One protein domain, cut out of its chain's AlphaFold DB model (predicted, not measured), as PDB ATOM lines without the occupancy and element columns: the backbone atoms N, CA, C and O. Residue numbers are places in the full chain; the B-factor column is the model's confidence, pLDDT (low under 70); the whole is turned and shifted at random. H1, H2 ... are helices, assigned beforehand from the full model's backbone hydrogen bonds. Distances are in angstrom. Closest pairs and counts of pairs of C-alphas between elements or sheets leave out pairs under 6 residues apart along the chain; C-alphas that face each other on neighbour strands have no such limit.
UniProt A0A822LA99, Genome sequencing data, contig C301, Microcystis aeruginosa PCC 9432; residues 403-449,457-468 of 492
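What this domain is: This is residues 403 to 449 and 457 to 468 of the 492 residues of an uncharacterized protein of Microcystis aeruginosa PCC 9432 (UniProt A0A822LA99). One long helix, H1, makes nearly the whole length of a rod, and a short helix, H2, crosses it steeply near its last residues. Residues 403 to 434 of H1 stick out with nothing packed on them. The printed part has 59 residues, with H1 then H2 along the chain and no named strand; the class is all helix. It is extended, with a radius of gyration of the C-alphas of 20.6 A and spans of 71 by 17 by 14 A.

Where its parts are: H1, residues 403 to 445, is 62.7 A long from C-alpha 403 at (277.065, 378.314, 296.869) to C-alpha 445 at (333.594, 365.859, 320.858). H2, residues 457 to 468, is 16.2 A long and ends with C-alpha 468 at (325.779, 378.753, 312.301).

How they stand to each other: H1 and H2 are close but not clearly touching; their closest C-alphas, of Ala 442 and Val 461, are 8.0 A apart. They run opposite ways at a steep tilt of 57 degrees. In H1 and H2 every O i to N i+4 pair is within hydrogen-bond range.

The domain as a whole: The C-alphas farthest apart, of Thr 403 and Pro 449, are 70.6 A apart. Residues 450 to 456 are not printed; C-alphas 449 and 457 are 14.5 A apart across this cut. The pLDDT is under 70 at residues 446 to 449 and 457 to 468.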
ATOM      1  N   THR A 403     276.930 378.020 295.434       86.56
ATOM      2  CA  THR A 403     277.065 378.314 296.869       86.56
ATOM      3  C   THR A 403     277.677 377.180 297.700       86.56
ATOM      4  O   THR A 403     278.419 377.445 298.643       86.56
ATOM      5  N   ILE A 404     277.359 375.916 297.399       83.75
ATOM      6  CA  ILE A 404     277.945 374.762 298.104       83.75
ATOM      7  C   ILE A 404     279.368 374.508 297.595       83.75
ATOM      8  O   ILE A 404     280.248 374.212 298.399       83.75
ATOM      9  N   GLY A 405     279.591 374.666 296.285       84.69
ATOM     10  CA  GLY A 405     280.918 374.610 295.667       84.69
ATOM     11  C   GLY A 405     281.888 375.642 296.257       84.69
ATOM     12  O   GLY A 405     283.011 375.301 296.616       84.69
ATOM     13  N   ASP A 406     281.426 376.876 296.444       88.31
ATOM     14  CA  ASP A 406     282.217 377.959 297.029       88.31
ATOM     15  C   ASP A 406     282.564 377.647 298.493       88.31
ATOM     16  O   ASP A 406     283.729 377.691 298.880       88.31
ATOM     17  N   ARG A 407     281.584 377.205 299.298       90.12
ATOM     18  CA  ARG A 407     281.810 376.845 300.711       90.12
ATOM     19  C   ARG A 407     282.756 375.659 300.898       90.12
ATOM     20  O   ARG A 407     283.568 375.682 301.817       90.12
ATOM     21  N   ILE A 408     282.659 374.610 300.074       89.94
ATOM     22  CA  ILE A 408     283.594 373.475 300.173       89.94
ATOM     23  C   ILE A 408     285.004 373.896 299.747       89.94
ATOM     24  O   ILE A 408     285.985 373.408 300.307       89.94
ATOM     25  N   SER A 409     285.116 374.837 298.803       89.62
ATOM     26  CA  SER A 409     286.396 375.438 298.433       89.62
ATOM     27  C   SER A 409     286.988 376.239 299.596       89.62
ATOM     28  O   SER A 409     288.149 376.021 299.924       89.62
ATOM     29  N   GLU A 410     286.194 377.081 300.269       93.50
ATOM     30  CA  GLU A 410     286.619 377.837 301.462       93.50
ATOM     31  C   GLU A 410     287.095 376.908 302.590       93.50
ATOM     32  O   GLU A 410     288.151 377.131 303.181       93.50
ATOM     33  N   VAL A 411     286.354 375.828 302.869       94.38
ATOM     34  CA  VAL A 411     286.742 374.836 303.886       94.38
ATOM     35  C   VAL A 411     288.059 374.157 303.519       94.38
ATOM     36  O   VAL A 411     288.931 374.014 304.372       94.38
ATOM     37  N   ASN A 412     288.232 373.754 302.259       93.69
ATOM     38  CA  ASN A 412     289.467 373.123 301.800       93.69
ATOM     39  C   ASN A 412     290.657 374.085 301.785       93.69
ATOM     40  O   ASN A 412     291.784 373.658 302.019       93.69
ATOM     41  N   GLU A 413     290.434 375.370 301.518       94.56
ATOM     42  CA  GLU A 413     291.472 376.395 301.609       94.56
ATOM     43  C   GLU A 413     291.916 376.594 303.062       94.56
ATOM     44  O   GLU A 413     293.109 376.494 303.350       94.56
ATOM     45  N   ALA A 414     290.966 376.746 303.989       94.31
ATOM     46  CA  ALA A 414     291.254 376.866 305.416       94.31
ATOM     47  C   ALA A 414     291.924 375.604 305.994       94.31
ATOM     48  O   ALA A 414     292.879 375.707 306.764       94.31
ATOM     49  N   GLN A 415     291.464 374.409 305.601       94.25
ATOM     50  CA  GLN A 415     292.074 373.139 306.004       94.25
ATOM     51  C   GLN A 415     293.515 373.034 305.494       94.25
ATOM     52  O   GLN A 415     294.411 372.683 306.256       94.25
ATOM     53  N   ARG A 416     293.760 373.404 304.231       93.12
ATOM     54  CA  ARG A 416     295.103 373.400 303.645       93.12
ATOM     55  C   ARG A 416     296.033 374.377 304.361       93.12
ATOM     56  O   ARG A 416     297.184 374.031 304.612       93.12
ATOM     57  N   GLU A 417     295.561 375.578 304.700       93.25
ATOM     58  CA  GLU A 417     296.353 376.540 305.475       93.25
ATOM     59  C   GLU A 417     296.696 375.981 306.863       93.25
ATOM     60  O   GLU A 417     297.859 376.010 307.269       93.25
ATOM     61  N   TYR A 418     295.717 375.402 307.564       92.88
ATOM     62  CA  TYR A 418     295.933 374.752 308.856       92.88
ATOM     63  C   TYR A 418     296.974 373.623 308.771       92.88
ATOM     64  O   TYR A 418     297.938 373.611 309.543       92.88
ATOM     65  N   ASP A 419     296.830 372.718 307.800       92.12
ATOM     66  CA  ASP A 419     297.740 371.588 307.592       92.12
ATOM     67  C   ASP A 419     299.164 372.069 307.261       92.12
ATOM     68  O   ASP A 419     300.146 371.545 307.798       92.12
ATOM     69  N   GLN A 420     299.302 373.126 306.451       90.56
ATOM     70  CA  GLN A 420     300.594 373.749 306.146       90.56
ATOM     71  C   GLN A 420     301.264 374.343 307.389       90.56
ATOM     72  O   GLN A 420     302.472 374.165 307.578       90.56
ATOM     73  N   GLN A 421     300.509 375.027 308.253       93.19
ATOM     74  CA  GLN A 421     301.055 375.560 309.502       93.19
ATOM     75  C   GLN A 421     301.462 374.436 310.459       93.19
ATOM     76  O   GLN A 421     302.537 374.500 311.059       93.19
ATOM     77  N   LEU A 422     300.669 373.366 310.560       91.00
ATOM     78  CA  LEU A 422     301.008 372.205 311.382       91.00
ATOM     79  C   LEU A 422     302.278 371.505 310.871       91.00
ATOM     80  O   LEU A 422     303.185 371.212 311.656       91.00
ATOM     81  N   ALA A 423     302.397 371.322 309.554       88.25
ATOM     82  CA  ALA A 423     303.605 370.802 308.918       88.25
ATOM     83  C   ALA A 423     304.817 371.712 309.171       88.25
ATOM     84  O   ALA A 423     305.922 371.224 309.426       88.25
ATOM     85  N   LYS A 424     304.623 373.040 309.170       92.00
ATOM     86  CA  LYS A 424     305.682 374.000 309.494       92.00
ATOM     87  C   LYS A 424     306.142 373.877 310.946       92.00
ATOM     88  O   LYS A 424     307.349 373.887 311.188       92.00
ATOM     89  N   VAL A 425     305.220 373.717 311.896       92.50
ATOM     90  CA  VAL A 425     305.549 373.456 313.308       92.50
ATOM     91  C   VAL A 425     306.345 372.157 313.446       92.50
ATOM     92  O   VAL A 425     307.364 372.149 314.137       92.50
ATOM     93  N   GLY A 426     305.929 371.086 312.761       89.62
ATOM     94  CA  GLY A 426     306.666 369.819 312.715       89.62
ATOM     95  C   GLY A 426     308.097 369.998 312.202       89.62
ATOM     96  O   GLY A 426     309.049 369.652 312.897       89.62
ATOM     97  N   SER A 427     308.257 370.660 311.053       90.69
ATOM     98  CA  SER A 427     309.568 370.954 310.460       90.69
ATOM     99  C   SER A 427     310.462 371.796 311.377       90.69
ATOM    100  O   SER A 427     311.658 371.529 311.483       90.69
ATOM    101  N   ILE A 428     309.910 372.792 312.083       94.38
ATOM    102  CA  ILE A 428     310.677 373.589 313.052       94.38
ATOM    103  C   ILE A 428     311.119 372.725 314.239       94.38
ATOM    104  O   ILE A 428     312.262 372.841 314.670       94.38
ATOM    105  N   ARG A 429     310.257 371.844 314.767       93.56
ATOM    106  CA  ARG A 429     310.625 370.930 315.864       93.56
ATOM    107  C   ARG A 429     311.758 369.990 315.459       93.56
ATOM    108  O   ARG A 429     312.714 369.843 316.217       93.56
ATOM    109  N   GLU A 430     311.676 369.410 314.265       91.50
ATOM    110  CA  GLU A 430     312.737 368.568 313.701       91.50
ATOM    111  C   GLU A 430     314.048 369.342 313.548       91.50
ATOM    112  O   GLU A 430     315.102 368.860 313.963       91.50
ATOM    113  N   GLN A 431     313.984 370.568 313.020       93.62
ATOM    114  CA  GLN A 431     315.154 371.429 312.861       93.62
ATOM    115  C   GLN A 431     315.795 371.765 314.213       93.62
ATOM    116  O   GLN A 431     317.005 371.612 314.372       93.62
ATOM    117  N   VAL A 432     314.995 372.163 315.208       95.31
ATOM    118  CA  VAL A 432     315.474 372.468 316.565       95.31
ATOM    119  C   VAL A 432     316.142 371.247 317.192       95.31
ATOM    120  O   VAL A 432     317.224 371.373 317.766       95.31
ATOM    121  N   TYR A 433     315.543 370.062 317.057       92.06
ATOM    122  CA  TYR A 433     316.149 368.821 317.535       92.06
ATOM    123  C   TYR A 433     317.478 368.526 316.827       92.06
ATOM    124  O   TYR A 433     318.479 368.240 317.487       92.06
ATOM    125  N   ALA A 434     317.520 368.640 315.497       92.31
ATOM    126  CA  ALA A 434     318.729 368.399 314.716       92.31
ATOM    127  C   ALA A 434     319.852 369.378 315.089       92.31
ATOM    128  O   ALA A 434     321.014 368.980 315.193       92.31
ATOM    129  N   ASP A 435     319.525 370.649 315.310       93.31
ATOM    130  CA  ASP A 435     320.497 371.672 315.689       93.31
ATOM    131  C   ASP A 435     320.975 371.501 317.133       93.31
ATOM    132  O   ASP A 435     322.176 371.614 317.388       93.31
ATOM    133  N   TRP A 436     320.087 371.118 318.057       93.69
ATOM    134  CA  TRP A 436     320.469 370.712 319.411       93.69
ATOM    135  C   TRP A 436     321.411 369.501 319.392       93.69
ATOM    136  O   TRP A 436     322.477 369.541 320.003       93.69
ATOM    137  N   TYR A 437     321.084 368.453 318.635       90.06
ATOM    138  CA  TYR A 437     321.917 367.254 318.526       90.06
ATOM    139  C   TYR A 437     323.317 367.588 317.974       90.06
ATOM    140  O   TYR A 437     324.336 367.196 318.553       90.06
ATOM    141  N   LYS A 438     323.394 368.399 316.907       88.12
ATOM    142  CA  LYS A 438     324.669 368.900 316.357       88.12
ATOM    143  C   LYS A 438     325.444 369.727 317.384       88.12
ATOM    144  O   LYS A 438     326.663 369.581 317.486       88.12
ATOM    145  N   TYR A 439     324.762 370.581 318.145       89.44
ATOM    146  CA  TYR A 439     325.371 371.374 319.211       89.44
ATOM    147  C   TYR A 439     325.989 370.485 320.299       89.44
ATOM    148  O   TYR A 439     327.121 370.736 320.720       89.44
ATOM    149  N   MET A 440     325.303 369.415 320.714       89.06
ATOM    150  CA  MET A 440     325.824 368.465 321.702       89.06
ATOM    151  C   MET A 440     327.083 367.756 321.192       89.06
ATOM    152  O   MET A 440     328.092 367.701 321.898       89.06
ATOM    153  N   LEU A 441     327.088 367.293 319.939       87.44
ATOM    154  CA  LEU A 441     328.292 366.724 319.324       87.44
ATOM    155  C   LEU A 441     329.449 367.730 319.289       87.44
ATOM    156  O   LEU A 441     330.565 367.407 319.697       87.44
ATOM    157  N   ALA A 442     329.186 368.964 318.851       84.88
ATOM    158  CA  ALA A 442     330.206 370.002 318.760       84.88
ATOM    159  C   ALA A 442     330.800 370.360 320.132       84.88
ATOM    160  O   ALA A 442     332.013 370.509 320.259       84.88
ATOM    161  N   THR A 443     329.959 370.449 321.163       83.00
ATOM    162  CA  THR A 443     330.362 370.849 322.516       83.00
ATOM    163  C   THR A 443     331.269 369.817 323.181       83.00
ATOM    164  O   THR A 443     332.245 370.183 323.827       83.00
ATOM    165  N   TYR A 444     330.980 368.524 323.027       80.62
ATOM    166  CA  TYR A 444     331.674 367.482 323.788       80.62
ATOM    167  C   TYR A 444     332.778 366.748 323.013       80.62
ATOM    168  O   TYR A 444     333.739 366.262 323.620       80.62
ATOM    169  N   VAL A 445     332.661 366.644 321.685       73.06
ATOM    170  CA  VAL A 445     333.594 365.859 320.858       73.06
ATOM    171  C   VAL A 445     334.743 366.719 320.324       73.06
ATOM    172  O   VAL A 445     335.885 366.270 320.312       73.06
ATOM    173  N   LEU A 446     334.489 367.980 319.952       59.22
ATOM    174  CA  LEU A 446     335.503 368.851 319.327       59.22
ATOM    175  C   LEU A 446     336.532 369.430 320.312       59.22
ATOM    176  O   LEU A 446     337.567 369.932 319.883       59.22
ATOM    177  N   ILE A 447     336.281 369.350 321.622       56.53
ATOM    178  CA  ILE A 447     337.212 369.816 322.669       56.53
ATOM    179  C   ILE A 447     338.300 368.758 322.968       56.53
ATOM    180  O   ILE A 447     339.185 368.987 323.789       56.53
ATOM    181  N   ASN A 448     338.279 367.597 322.301       52.19
ATOM    182  CA  ASN A 448     339.307 366.571 322.456       52.19
ATOM    183  C   ASN A 448     340.403 366.698 321.371       52.19
ATOM    184  O   ASN A 448     340.173 366.274 320.238       52.19
ATOM    185  N   PRO A 449     341.596 367.249 321.679       51.75
ATOM    186  CA  PRO A 449     342.672 367.409 320.697       51.75
ATOM    187  C   PRO A 449     343.299 366.082 320.222       51.75
ATOM    188  O   PRO A 449     343.977 366.085 319.196       51.75
ATOM    189  N   GLN A 457     333.615 363.680 309.025       47.06
ATOM    190  CA  GLN A 457     333.126 364.413 310.197       47.06
ATOM    191  C   GLN A 457     333.715 365.832 310.247       47.06
ATOM    192  O   GLN A 457     332.993 366.784 310.525       47.06
ATOM    193  N   LEU A 458     334.992 366.008 309.888       49.41
ATOM    194  CA  LEU A 458     335.632 367.332 309.790       49.41
ATOM    195  C   LEU A 458     335.014 368.217 308.699       49.41
ATOM    196  O   LEU A 458     334.843 369.421 308.903       49.41
ATOM    197  N   TRP A 459     334.687 367.637 307.541       50.91
ATOM    198  CA  TRP A 459     334.050 368.362 306.440       50.91
ATOM    199  C   TRP A 459     332.614 368.769 306.788       50.91
ATOM    200  O   TRP A 459     332.268 369.944 306.661       50.91
ATOM    201  N   TRP A 460     331.824 367.843 307.344       51.88
ATOM    202  CA  TRP A 460     330.479 368.133 307.850       51.88
ATOM    203  C   TRP A 460     330.479 369.247 308.907       51.88
ATOM    204  O   TRP A 460     329.657 370.158 308.853       51.88
ATOM    205  N   VAL A 461     331.448 369.241 309.824       50.75
ATOM    206  CA  VAL A 461     331.576 370.257 310.883       50.75
ATOM    207  C   VAL A 461     331.990 371.628 310.338       50.75
ATOM    208  O   VAL A 461     331.470 372.643 310.802       50.75
ATOM    209  N   LYS A 462     332.863 371.698 309.320       55.19
ATOM    210  CA  LYS A 462     333.154 372.972 308.632       55.19
ATOM    211  C   LYS A 462     331.902 373.562 307.989       55.19
ATOM    212  O   LYS A 462     331.727 374.777 308.042       55.19
ATOM    213  N   CYS A 463     331.034 372.722 307.426       55.62
ATOM    214  CA  CYS A 463     329.746 373.157 306.895       55.62
ATOM    215  C   CYS A 463     328.817 373.664 308.011       55.62
ATOM    216  O   CYS A 463     328.229 374.729 307.856       55.62
ATOM    217  N   ILE A 464     328.761 372.982 309.162       56.44
ATOM    218  CA  ILE A 464     327.936 373.380 310.320       56.44
ATOM    219  C   ILE A 464     328.400 374.709 310.930       56.44
ATOM    220  O   ILE A 464     327.583 375.599 311.148       56.44
ATOM    221  N   LEU A 465     329.701 374.890 311.178       51.81
ATOM    222  CA  LEU A 465     330.226 376.153 311.714       51.81
ATOM    223  C   LEU A 465     330.011 377.315 310.735       51.81
ATOM    224  O   LEU A 465     329.712 378.428 311.168       51.81
ATOM    225  N   ARG A 466     330.096 377.060 309.418       52.75
ATOM    226  CA  ARG A 466     329.721 378.046 308.392       52.75
ATOM    227  C   ARG A 466     328.242 378.399 308.468       52.75
ATOM    228  O   ARG A 466     327.937 379.585 308.500       52.75
ATOM    229  N   TYR A 467     327.372 377.396 308.549       52.50
ATOM    230  CA  TYR A 467     325.923 377.565 308.628       52.50
ATOM    231  C   TYR A 467     325.516 378.386 309.865       52.50
ATOM    232  O   TYR A 467     324.862 379.416 309.740       52.50
ATOM    233  N   ILE A 468     326.033 378.026 311.045       49.00
ATOM    234  CA  ILE A 468     325.779 378.753 312.301       49.00
ATOM    235  C   ILE A 468     326.336 380.189 312.244       49.00
ATOM    236  O   ILE A 468     325.735 381.110 312.798       49.00
TER     237      ILE A 468